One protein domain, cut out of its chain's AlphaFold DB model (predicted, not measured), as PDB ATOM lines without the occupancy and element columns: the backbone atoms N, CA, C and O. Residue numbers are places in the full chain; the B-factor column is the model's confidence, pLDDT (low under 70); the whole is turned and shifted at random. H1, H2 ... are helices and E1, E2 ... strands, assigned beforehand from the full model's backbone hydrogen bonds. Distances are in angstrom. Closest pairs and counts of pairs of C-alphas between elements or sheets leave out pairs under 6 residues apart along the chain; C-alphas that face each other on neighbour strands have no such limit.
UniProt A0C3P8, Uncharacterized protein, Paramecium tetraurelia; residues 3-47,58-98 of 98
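AT A GLANCE: This is residues 3 to 47 and 58 to 98 of the 98 residues of an uncharacterized protein of Paramecium tetraurelia (UniProt A0C3P8). Two lobes sit side by side: in one, helix H1 covers one face of a three-stranded antiparallel sheet; in the other, helix H2 packs beside a thin, broken two-stranded ribbon, E4 with E7 and E5 with E6, whose E5-E6 hairpin makes the far tip. The lobes join where H1 and H2 touch. The printed part has 86 residues, in the order H1 E1 E2 E3 H2 E4 E5 E6 E7, class mixed. It is compact, radius of gyration of the C-alphas 13.5 A, spanning 40 by 31 by 20 A.

IN THESE COORDINATES: H1, residues 7 to 17, begins at C-alpha 7 (261.975, 109.175, 288.924) and is 15.0 A long. E1 is 21 to 25, E2 29 to 33 and E3 39 to 44, 16.6 A. H2, 66 to 75, is 14.2 A. E4 is 78 to 80, E5 85 to 87, E6 90 to 92, and E7 95 to 97, ending at C-alpha 97 (258.259, 118.836, 293.238).

HOW THE PARTS SIT: E1, E2 and E3 form a meander, each strand the antiparallel neighbour of the one before, with N 23 and O 31 at 2.9 A and N 30 and O 42 at 2.9 A. H1 is on this sheet, two layers, at a height of 8.9 A, over E1 and E2; the closest C-alphas of H1 and E1 are Ser 15 and Lys 21, 5.8 A. H1 and H2 touch, C-alphas of Cys 17 and Thr 69 closest at 5.8 A, at a shallow tilt of 27 degrees, opposite ways. E4 and E7 are antiparallel, N 79 to O 96 2.9 A; so is the hairpin E5 and E6, N 85 to O 92 2.9 A. H2 and E7 are near each other. In H1 and H2 every O i to N i+4 pair is within hydrogen-bond range.

THE WHOLE: The farthest C-alphas, Asp 27 and Asp 88, are 41.9 A apart. Residues 48 to 57 are not printed; C-alphas 47 and 58 are 20.5 A apart. Links printed whole are tight. pLDDT is under 70 at residues 47 and 98.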
ATOM      1  N   PHE A   3     253.262 112.076 285.453       87.38
ATOM      2  CA  PHE A   3     254.534 112.251 284.764       87.38
ATOM      3  C   PHE A   3     255.550 112.914 285.686       87.38
ATOM      4  O   PHE A   3     255.207 113.832 286.429       87.38
ATOM      5  N   ALA A   4     256.794 112.446 285.640       87.75
ATOM      6  CA  ALA A   4     257.900 113.005 286.407       87.75
ATOM      7  C   ALA A   4     259.181 113.004 285.567       87.75
ATOM      8  O   ALA A   4     259.398 112.118 284.743       87.75
ATOM      9  N   LYS A   5     260.044 114.003 285.762       85.81
ATOM     10  CA  LYS A   5     261.327 114.094 285.048       85.81
ATOM     11  C   LYS A   5     262.391 113.195 285.674       85.81
ATOM     12  O   LYS A   5     263.087 112.465 284.973       85.81
ATOM     13  N   GLU A   6     262.465 113.238 287.001       89.56
ATOM     14  CA  GLU A   6     263.459 112.541 287.815       89.56
ATOM     15  C   GLU A   6     262.756 111.497 288.694       89.56
ATOM     16  O   GLU A   6     262.265 111.802 289.786       89.56
ATOM     17  N   LEU A   7     262.668 110.253 288.207       92.56
ATOM     18  CA  LEU A   7     261.975 109.175 288.924       92.56
ATOM     19  C   LEU A   7     262.659 108.807 290.240       92.56
ATOM     20  O   LEU A   7     261.971 108.470 291.197       92.56
ATOM     21  N   GLU A   8     263.984 108.916 290.325       92.38
ATOM     22  CA  GLU A   8     264.723 108.634 291.557       92.38
ATOM     23  C   GLU A   8     264.367 109.630 292.665       92.38
ATOM     24  O   GLU A   8     263.906 109.224 293.731       92.38
ATOM     25  N   LYS A   9     264.447 110.937 292.384       91.12
ATOM     26  CA  LYS A   9     264.017 111.985 293.326       91.12
ATOM     27  C   LYS A   9     262.552 111.829 293.724       91.12
ATOM     28  O   LYS A   9     262.212 111.923 294.901       91.12
ATOM     29  N   THR A  10     261.699 111.539 292.741       92.25
ATOM     30  CA  THR A  10     260.277 111.260 292.967       92.25
ATOM     31  C   THR A  10     260.112 110.080 293.924       92.25
ATOM     32  O   THR A  10     259.405 110.199 294.920       92.25
ATOM     33  N   SER A  11     260.809 108.965 293.691       94.94
ATOM     34  CA  SER A  11     260.719 107.777 294.542       94.94
ATOM     35  C   SER A  11     261.070 108.083 295.996       94.94
ATOM     36  O   SER A  11     260.276 107.745 296.868       94.94
ATOM     37  N   ILE A  12     262.163 108.816 296.246       93.00
ATOM     38  CA  ILE A  12     262.602 109.210 297.591       93.00
ATOM     39  C   ILE A  12     261.541 110.072 298.272       93.00
ATOM     40  O   ILE A  12     261.174 109.799 299.414       93.00
ATOM     41  N   MET A  13     261.011 111.081 297.576       92.56
ATOM     42  CA  MET A  13     259.987 111.960 298.138       92.56
ATOM     43  C   MET A  13     258.778 111.152 298.621       92.56
ATOM     44  O   MET A  13     258.376 111.269 299.777       92.56
ATOM     45  N   TYR A  14     258.236 110.278 297.774       94.38
ATOM     46  CA  TYR A  14     257.043 109.516 298.128       94.38
ATOM     47  C   TYR A  14     257.311 108.373 299.112       94.38
ATOM     48  O   TYR A  14     256.478 108.114 299.984       94.38
ATOM     49  N   SER A  15     258.457 107.700 299.020       95.31
ATOM     50  CA  SER A  15     258.761 106.580 299.909       95.31
ATOM     51  C   SER A  15     259.211 107.030 301.291       95.31
ATOM     52  O   SER A  15     258.802 106.441 302.288       95.31
ATOM     53  N   VAL A  16     260.027 108.082 301.376       93.69
ATOM     54  CA  VAL A  16     260.593 108.561 302.644       93.69
ATOM     55  C   VAL A  16     259.654 109.537 303.346       93.69
ATOM     56  O   VAL A  16     259.480 109.434 304.559       93.69
ATOM     57  N   CYS A  17     259.032 110.472 302.618       93.12
ATOM     58  CA  CYS A  17     258.191 111.491 303.257       93.12
ATOM     59  C   CYS A  17     256.783 110.973 303.554       93.12
ATOM     60  O   CYS A  17     256.229 111.297 304.598       93.12
ATOM     61  N   PHE A  18     256.212 110.155 302.663       93.31
ATOM     62  CA  PHE A  18     254.849 109.629 302.814       93.31
ATOM     63  C   PHE A  18     254.796 108.139 303.173       93.31
ATOM     64  O   PHE A  18     253.707 107.585 303.323       93.31
ATOM     65  N   GLY A  19     255.948 107.475 303.318       93.62
ATOM     66  CA  GLY A  19     256.011 106.071 303.730       93.62
ATOM     67  C   GLY A  19     255.498 105.081 302.680       93.62
ATOM     68  O   GLY A  19     255.131 103.958 303.033       93.62
ATOM     69  N   LEU A  20     255.423 105.472 301.402       96.06
ATOM     70  CA  LEU A  20     254.980 104.563 300.345       96.06
ATOM     71  C   LEU A  20     256.055 103.517 300.031       96.06
ATOM     72  O   LEU A  20     257.247 103.807 299.946       96.06
ATOM     73  N   LYS A  21     255.637 102.275 299.794       97.75
ATOM     74  CA  LYS A  21     256.556 101.212 299.388       97.75
ATOM     75  C   LYS A  21     256.803 101.285 297.885       97.75
ATOM     76  O   LYS A  21     255.851 101.202 297.117       97.75
ATOM     77  N   ILE A  22     258.067 101.340 297.467       97.81
ATOM     78  CA  ILE A  22     258.441 101.125 296.062       97.81
ATOM     79  C   ILE A  22     258.192  99.650 295.731       97.81
ATOM     80  O   ILE A  22     258.780  98.757 296.348       97.81
ATOM     81  N   THR A  23     257.283  99.385 294.798       98.00
ATOM     82  CA  THR A  23     256.943  98.024 294.351       98.00
ATOM     83  C   THR A  23     257.584  97.682 293.016       98.00
ATOM     84  O   THR A  23     257.903  96.517 292.788       98.00
ATOM     85  N   LEU A  24     257.823  98.682 292.166       97.56
ATOM     86  CA  LEU A  24     258.571  98.540 290.922       97.56
ATOM     87  C   LEU A  24     259.298  99.849 290.605       97.56
ATOM     88  O   LEU A  24     258.723 100.925 290.745       97.56
ATOM     89  N   MET A  25     260.541  99.764 290.139       97.00
ATOM     90  CA  MET A  25     261.288 100.919 289.645       97.00
ATOM     91  C   MET A  25     262.157 100.506 288.459       97.00
ATOM     92  O   MET A  25     262.776  99.445 288.466       97.00
ATOM     93  N   SER A  26     262.166 101.351 287.434       96.06
ATOM     94  CA  SER A  26     262.970 101.237 286.219       96.06
ATOM     95  C   SER A  26     263.282 102.640 285.691       96.06
ATOM     96  O   SER A  26     262.751 103.630 286.195       96.06
ATOM     97  N   ASP A  27     264.066 102.725 284.620       92.31
ATOM     98  CA  ASP A  27     264.457 104.004 284.017       92.31
ATOM     99  C   ASP A  27     263.281 104.842 283.494       92.31
ATOM    100  O   ASP A  27     263.402 106.062 283.363       92.31
ATOM    101  N   LEU A  28     262.149 104.205 283.173       93.44
ATOM    102  CA  LEU A  28     260.978 104.852 282.569       93.44
ATOM    103  C   LEU A  28     259.732 104.827 283.451       93.44
ATOM    104  O   LEU A  28     258.755 105.506 283.133       93.44
ATOM    105  N   TYR A  29     259.749 104.055 284.533       95.38
ATOM    106  CA  TYR A  29     258.553 103.764 285.309       95.38
ATOM    107  C   TYR A  29     258.849 103.562 286.791       95.38
ATOM    108  O   TYR A  29     259.814 102.888 287.153       95.38
ATOM    109  N   LEU A  30     257.964 104.091 287.630       96.88
ATOM    110  CA  LEU A  30     257.969 103.931 289.078       96.88
ATOM    111  C   LEU A  30     256.556 103.577 289.555       96.88
ATOM    112  O   LEU A  30     255.603 104.299 289.265       96.88
ATOM    113  N   GLU A  31     256.441 102.503 290.330       97.81
ATOM    114  CA  GLU A  31     255.235 102.111 291.059       97.81
ATOM    115  C   GLU A  31     255.493 102.208 292.564       97.81
ATOM    116  O   GLU A  31     256.452 101.643 293.100       97.81
ATOM    117  N   LEU A  32     254.607 102.929 293.240       97.06
ATOM    118  CA  LEU A  32     254.577 103.104 294.683       97.06
ATOM    119  C   LEU A  32     253.239 102.600 295.211       97.06
ATOM    120  O   LEU A  32     252.207 102.787 294.568       97.06
ATOM    121  N   GLN A  33     253.240 101.999 296.395       97.31
ATOM    122  CA  GLN A  33     252.042 101.436 296.998       97.31
ATOM    123  C   GLN A  33     251.914 101.820 298.472       97.31
ATOM    124  O   GLN A  33     252.887 101.752 299.225       97.31
ATOM    125  N   ASP A  34     250.702 102.165 298.897       94.81
ATOM    126  CA  ASP A  34     250.392 102.388 300.307       94.81
ATOM    127  C   ASP A  34     250.104 101.070 301.063       94.81
ATOM    128  O   ASP A  34     250.115  99.956 300.512       94.81
ATOM    129  N   SER A  35     249.832 101.190 302.364       92.94
ATOM    130  CA  SER A  35     249.468 100.058 303.223       92.94
ATOM    131  C   SER A  35     248.117  99.427 302.863       92.94
ATOM    132  O   SER A  35     247.906  98.243 303.132       92.94
ATOM    133  N   ARG A  36     247.229 100.178 302.201       93.69
ATOM    134  CA  ARG A  36     245.900  99.754 301.730       93.69
ATOM    135  C   ARG A  36     245.922  99.170 300.316       93.69
ATOM    136  O   ARG A  36     244.862  98.887 299.766       93.69
ATOM    137  N   LYS A  37     247.112  98.942 299.748       94.00
ATOM    138  CA  LYS A  37     247.329  98.428 298.385       94.00
ATOM    139  C   LYS A  37     246.918  99.397 297.270       94.00
ATOM    140  O   LYS A  37     246.881  98.988 296.110       94.00
ATOM    141  N   PHE A  38     246.660 100.664 297.581       94.12
ATOM    142  CA  PHE A  38     246.507 101.701 296.568       94.12
ATOM    143  C   PHE A  38     247.854 101.963 295.897       94.12
ATOM    144  O   PHE A  38     248.881 102.033 296.573       94.12
ATOM    145  N   LYS A  39     247.845 102.099 294.569       95.25
ATOM    146  CA  LYS A  39     249.051 102.256 293.755       95.25
ATOM    147  C   LYS A  39     249.093 103.618 293.078       95.25
ATOM    148  O   LYS A  39     248.108 104.056 292.485       95.25
ATOM    149  N   ILE A  40     250.265 104.240 293.117       94.06
ATOM    150  CA  ILE A  40     250.586 105.455 292.377       94.06
ATOM    151  C   ILE A  40     251.699 105.119 291.395       94.06
ATOM    152  O   ILE A  40     252.721 104.546 291.771       94.06
ATOM    153  N   CYS A  41     251.489 105.488 290.134       94.88
ATOM    154  CA  CYS A  41     252.393 105.150 289.045       94.88
ATOM    155  C   CYS A  41     252.888 106.420 288.351       94.88
ATOM    156  O   CYS A  41     252.073 107.236 287.892       94.88
ATOM    157  N   PHE A  42     254.209 106.539 288.235       92.94
ATOM    158  CA  PHE A  42     254.894 107.629 287.553       92.94
ATOM    159  C   PHE A  42     255.610 107.119 286.306       92.94
ATOM    160  O   PHE A  42     256.249 106.068 286.339       92.94
ATOM    161  N   TYR A  43     255.535 107.890 285.226       91.56
ATOM    162  CA  TYR A  43     256.315 107.665 284.012       91.56
ATOM    163  C   TYR A  43     257.323 108.785 283.801       91.56
ATOM    164  O   TYR A  43     257.007 109.963 284.009       91.56
ATOM    165  N   ARG A  44     258.528 108.411 283.360       89.75
ATOM    166  CA  ARG A  44     259.574 109.375 283.027       89.75
ATOM    167  C   ARG A  44     259.206 110.139 281.761       89.75
ATOM    168  O   ARG A  44     258.881 109.530 280.744       89.75
ATOM    169  N   VAL A  45     259.330 111.462 281.799       85.56
ATOM    170  CA  VAL A  45     259.224 112.317 280.608       85.56
ATOM    171  C   VAL A  45     260.534 113.054 280.356       85.56
ATOM    172  O   VAL A  45     261.094 113.678 281.253       85.56
ATOM    173  N   ASN A  46     261.017 112.990 279.112       75.00
ATOM    174  CA  ASN A  46     262.278 113.627 278.716       75.00
ATOM    175  C   ASN A  46     262.096 115.105 278.320       75.00
ATOM    176  O   ASN A  46     263.030 115.883 278.465       75.00
ATOM    177  N   ASN A  47     260.902 115.502 277.856       66.00
ATOM    178  CA  ASN A  47     260.570 116.876 277.464       66.00
ATOM    179  C   ASN A  47     259.123 117.226 277.857       66.00
ATOM    180  O   ASN A  47     258.180 116.602 277.377       66.00
ATOM    181  N   ILE A  58     246.567 117.008 291.264       86.94
ATOM    182  CA  ILE A  58     246.794 117.282 292.684       86.94
ATOM    183  C   ILE A  58     246.669 115.961 293.444       86.94
ATOM    184  O   ILE A  58     245.641 115.286 293.363       86.94
ATOM    185  N   LEU A  59     247.717 115.594 294.180       89.25
ATOM    186  CA  LEU A  59     247.695 114.465 295.104       89.25
ATOM    187  C   LEU A  59     247.568 114.975 296.536       89.25
ATOM    188  O   LEU A  59     248.387 115.770 296.989       89.25
ATOM    189  N   THR A  60     246.570 114.472 297.257       91.69
ATOM    190  CA  THR A  60     246.322 114.848 298.650       91.69
ATOM    191  C   THR A  60     246.721 113.711 299.578       91.69
ATOM    192  O   THR A  60     246.201 112.601 299.467       91.69
ATOM    193  N   PHE A  61     247.603 114.005 300.532       91.94
ATOM    194  CA  PHE A  61     248.043 113.063 301.559       91.94
ATOM    195  C   PHE A  61     247.596 113.545 302.932       91.94
ATOM    196  O   PHE A  61     247.814 114.697 303.301       91.94
ATOM    197  N   LYS A  62     246.997 112.642 303.708       91.94
ATOM    198  CA  LYS A  62     246.721 112.877 305.125       91.94
ATOM    199  C   LYS A  62     247.850 112.269 305.945       91.94
ATOM    200  O   LYS A  62     248.100 111.071 305.839       91.94
ATOM    201  N   VAL A  63     248.498 113.088 306.764       92.19
ATOM    202  CA  VAL A  63     249.652 112.695 307.582       92.19
ATOM    203  C   VAL A  63     249.375 112.970 309.056       92.19
ATOM    204  O   VAL A  63     248.672 113.923 309.388       92.19
ATOM    205  N   SER A  64     249.894 112.121 309.941       91.00
ATOM    206  CA  SER A  64     249.790 112.300 311.396       91.00
ATOM    207  C   SER A  64     250.832 113.282 311.935       91.00
ATOM    208  O   SER A  64     250.539 114.058 312.836       91.00
ATOM    209  N   GLU A  65     252.034 113.280 311.359       93.31
ATOM    210  CA  GLU A  65     253.180 114.083 311.797       93.31
ATOM    211  C   GLU A  65     253.438 115.222 310.801       93.31
ATOM    212  O   GLU A  65     254.399 115.196 310.030       93.31
ATOM    213  N   PHE A  66     252.536 116.211 310.768       93.81
ATOM    214  CA  PHE A  66     252.541 117.277 309.755       93.81
ATOM    215  C   PHE A  66     253.875 118.034 309.683       93.81
ATOM    216  O   PHE A  66     254.492 118.092 308.621       93.81
ATOM    217  N   ASP A  67     254.343 118.579 310.810       94.00
ATOM    218  CA  ASP A  67     255.532 119.438 310.843       94.00
ATOM    219  C   ASP A  67     256.821 118.656 310.517       94.00
ATOM    220  O   ASP A  67     257.726 119.180 309.865       94.00
ATOM    221  N   GLU A  68     256.909 117.384 310.922       95.31
ATOM    222  CA  GLU A  68     258.034 116.511 310.566       95.31
ATOM    223  C   GLU A  68     258.010 116.142 309.079       95.31
ATOM    224  O   GLU A  68     259.040 116.204 308.403       95.31
ATOM    225  N   THR A  69     256.831 115.807 308.552       95.06
ATOM    226  CA  THR A  69     256.669 115.474 307.134       95.06
ATOM    227  C   THR A  69     257.020 116.668 306.252       95.06
ATOM    228  O   THR A  69     257.769 116.515 305.289       95.06
ATOM    229  N   LEU A  70     256.561 117.872 306.610       95.00
ATOM    230  CA  LEU A  70     256.888 119.100 305.885       95.00
ATOM    231  C   LEU A  70     258.399 119.370 305.877       95.00
ATOM    232  O   LEU A  70     258.964 119.665 304.824       95.00
ATOM    233  N   LYS A  71     259.082 119.196 307.016       94.69
ATOM    234  CA  LYS A  71     260.548 119.319 307.086       94.69
ATOM    235  C   LYS A  71     261.256 118.329 306.161       94.69
ATOM    236  O   LYS A  71     262.184 118.730 305.464       94.69
ATOM    237  N   LYS A  72     260.819 117.063 306.124       94.56
ATOM    238  CA  LYS A  72     261.370 116.045 305.209       94.56
ATOM    239  C   LYS A  72     261.161 116.449 303.749       94.56
ATOM    240  O   LYS A  72     262.110 116.420 302.975       94.56
ATOM    241  N   LEU A  73     259.956 116.884 303.386       93.38
ATOM    242  CA  LEU A  73     259.632 117.305 302.021       93.38
ATOM    243  C   LEU A  73     260.530 118.453 301.548       93.38
ATOM    244  O   LEU A  73     261.124 118.357 300.475       93.38
ATOM    245  N   ILE A  74     260.684 119.493 302.370       93.69
ATOM    246  CA  ILE A  74     261.563 120.632 302.067       93.69
ATOM    247  C   ILE A  74     263.025 120.173 301.971       93.69
ATOM    248  O   ILE A  74     263.735 120.566 301.047       93.69
ATOM    249  N   HIS A  75     263.477 119.302 302.881       93.06
ATOM    250  CA  HIS A  75     264.830 118.738 302.850       93.06
ATOM    251  C   HIS A  75     265.126 117.985 301.541       93.06
ATOM    252  O   HIS A  75     266.226 118.103 301.006       93.06
ATOM    253  N   TYR A  76     264.139 117.270 300.991       90.50
ATOM    254  CA  TYR A  76     264.249 116.566 299.709       90.50
ATOM    255  C   TYR A  76     263.910 117.432 298.483       90.50
ATOM    256  O   TYR A  76     263.776 116.910 297.376       90.50
ATOM    257  N   GLY A  77     263.827 118.754 298.653       89.50
ATOM    258  CA  GLY A  77     263.743 119.713 297.554       89.50
ATOM    259  C   GLY A  77     262.329 120.071 297.099       89.50
ATOM    260  O   GLY A  77     262.197 120.736 296.071       89.50
ATOM    261  N   ALA A  78     261.287 119.678 297.839       90.94
ATOM    262  CA  ALA A  78     259.946 120.201 297.594       90.94
ATOM    263  C   ALA A  78     259.904 121.710 297.874       90.94
ATOM    264  O   ALA A  78     260.495 122.192 298.846       90.94
ATOM    265  N   GLN A  79     259.168 122.448 297.049       91.56
ATOM    266  CA  GLN A  79     258.921 123.869 297.258       91.56
ATOM    267  C   GLN A  79     257.542 124.072 297.866       91.56
ATOM    268  O   GLN A  79     256.553 123.496 297.423       91.56
ATOM    269  N   GLN A  80     257.488 124.892 298.911       91.75
ATOM    270  CA  GLN A  80     256.235 125.337 299.497       91.75
ATOM    271  C   GLN A  80     255.698 126.510 298.668       91.75
ATOM    272  O   GLN A  80     256.319 127.569 298.623       91.75
ATOM    273  N   GLU A  81     254.542 126.326 298.035       87.00
ATOM    274  CA  GLU A  81     253.921 127.346 297.171       87.00
ATOM    275  C   GLU A  81     253.227 128.446 297.991       87.00
ATOM    276  O   GLU A  81     253.188 129.617 297.606       87.00
ATOM    277  N   HIS A  82     252.659 128.077 299.144       84.31
ATOM    278  CA  HIS A  82     251.812 128.949 299.961       84.31
ATOM    279  C   HIS A  82     252.065 128.767 301.456       84.31
ATOM    280  O   HIS A  82     252.599 127.751 301.895       84.31
ATOM    281  N   ASN A  83     251.639 129.742 302.258       90.50
ATOM    282  CA  ASN A  83     251.645 129.612 303.715       90.50
ATOM    283  C   ASN A  83     250.760 128.444 304.172       90.50
ATOM    284  O   ASN A  83     249.772 128.105 303.516       90.50
ATOM    285  N   ILE A  84     251.115 127.855 305.316       94.12
ATOM    286  CA  ILE A  84     250.301 126.830 305.972       94.12
ATOM    287  C   ILE A  84     248.936 127.443 306.305       94.12
ATOM    288  O   ILE A  84     248.863 128.507 306.919       94.12
ATOM    289  N   GLN A  85     247.870 126.773 305.883       93.50
ATOM    290  CA  GLN A  85     246.495 127.147 306.189       93.50
ATOM    291  C   GLN A  85     245.984 126.284 307.340       93.50
ATOM    292  O   GLN A  85     246.137 125.062 307.311       93.50
ATOM    293  N   GLU A  86     245.358 126.912 308.330       91.38
ATOM    294  CA  GLU A  86     244.658 126.217 309.410       91.38
ATOM    295  C   GLU A  86     243.151 126.267 309.141       91.38
ATOM    296  O   GLU A  86     242.571 127.345 309.019       91.38
ATOM    297  N   GLN A  87     242.520 125.101 308.999       85.62
ATOM    298  CA  GLN A  87     241.077 124.953 308.779       85.62
ATOM    299  C   GLN A  87     240.563 123.802 309.642       85.62
ATOM    300  O   GLN A  87     241.110 122.706 309.578       85.62
ATOM    301  N   ASP A  88     239.529 124.035 310.453       85.31
ATOM    302  CA  ASP A  88     238.852 122.998 311.250       85.31
ATOM    303  C   ASP A  88     239.803 122.086 312.060       85.31
ATOM    304  O   ASP A  88     239.695 120.858 312.035       85.31
ATOM    305  N   ASN A  89     240.768 122.686 312.773       86.50
ATOM    306  CA  ASN A  89     241.843 121.994 313.510       86.50
ATOM    307  C   ASN A  89     242.769 121.117 312.640       86.50
ATOM    308  O   ASN A  89     243.453 120.226 313.149       86.50
ATOM    309  N   GLN A  90     242.817 121.359 311.332       89.88
ATOM    310  CA  GLN A  90     243.731 120.715 310.393       89.88
ATOM    311  C   GLN A  90     244.693 121.745 309.812       89.88
ATOM    312  O   GLN A  90     244.326 122.891 309.562       89.88
ATOM    313  N   LYS A  91     245.933 121.314 309.568       94.06
ATOM    314  CA  LYS A  91     246.933 122.083 308.827       94.06
ATOM    315  C   LYS A  91     247.001 121.571 307.394       94.06
ATOM    316  O   LYS A  91     247.090 120.361 307.174       94.06
ATOM    317  N   VAL A  92     246.991 122.484 306.432       94.25
ATOM    318  CA  VAL A  92     247.102 122.186 305.001       94.25
ATOM    319  C   VAL A  92     248.222 123.027 304.401       94.25
ATOM    320  O   VAL A  92     248.347 124.216 304.688       94.25
ATOM    321  N   VAL A  93     249.044 122.412 303.555       94.38
ATOM    322  CA  VAL A  93     250.098 123.093 302.800       94.38
ATOM    323  C   VAL A  93     250.167 122.519 301.393       94.38
ATOM    324  O   VAL A  93     250.011 121.314 301.197       94.38
ATOM    325  N   TYR A  94     250.390 123.397 300.418       92.69
ATOM    326  CA  TYR A  94     250.588 123.024 299.024       92.69
ATOM    327  C   TYR A  94     252.080 122.993 298.719       92.69
ATOM    328  O   TYR A  94     252.808 123.934 299.045       92.69
ATOM    329  N   ILE A  95     252.513 121.900 298.098       91.31
ATOM    330  CA  ILE A  95     253.907 121.662 297.740       91.31
ATOM    331  C   ILE A  95     254.019 121.259 296.274       91.31
ATOM    332  O   ILE A  95     253.157 120.551 295.746       91.31
ATOM    333  N   THR A  96     255.112 121.661 295.643       88.25
ATOM    334  CA  THR A  96     255.499 121.236 294.299       88.25
ATOM    335  C   THR A  96     256.839 120.513 294.346       88.25
ATOM    336  O   THR A  96     257.684 120.758 295.210       88.25
ATOM    337  N   ASN A  97     257.008 119.555 293.436       76.25
ATOM    338  CA  ASN A  97     258.259 118.836 293.238       76.25
ATOM    339  C   ASN A  97     258.876 119.322 291.922       76.25
ATOM    340  O   ASN A  97     258.216 119.224 290.885       76.25
ATOM    341  N   ASN A  98     260.095 119.862 291.984       58.81
ATOM    342  CA  ASN A  98     260.824 120.406 290.832       58.81
ATOM    343  C   ASN A  98     261.491 119.323 289.973       58.81
ATOM    344  O   ASN A  98     262.121 118.404 290.546       58.81
TER     345      ASN A  98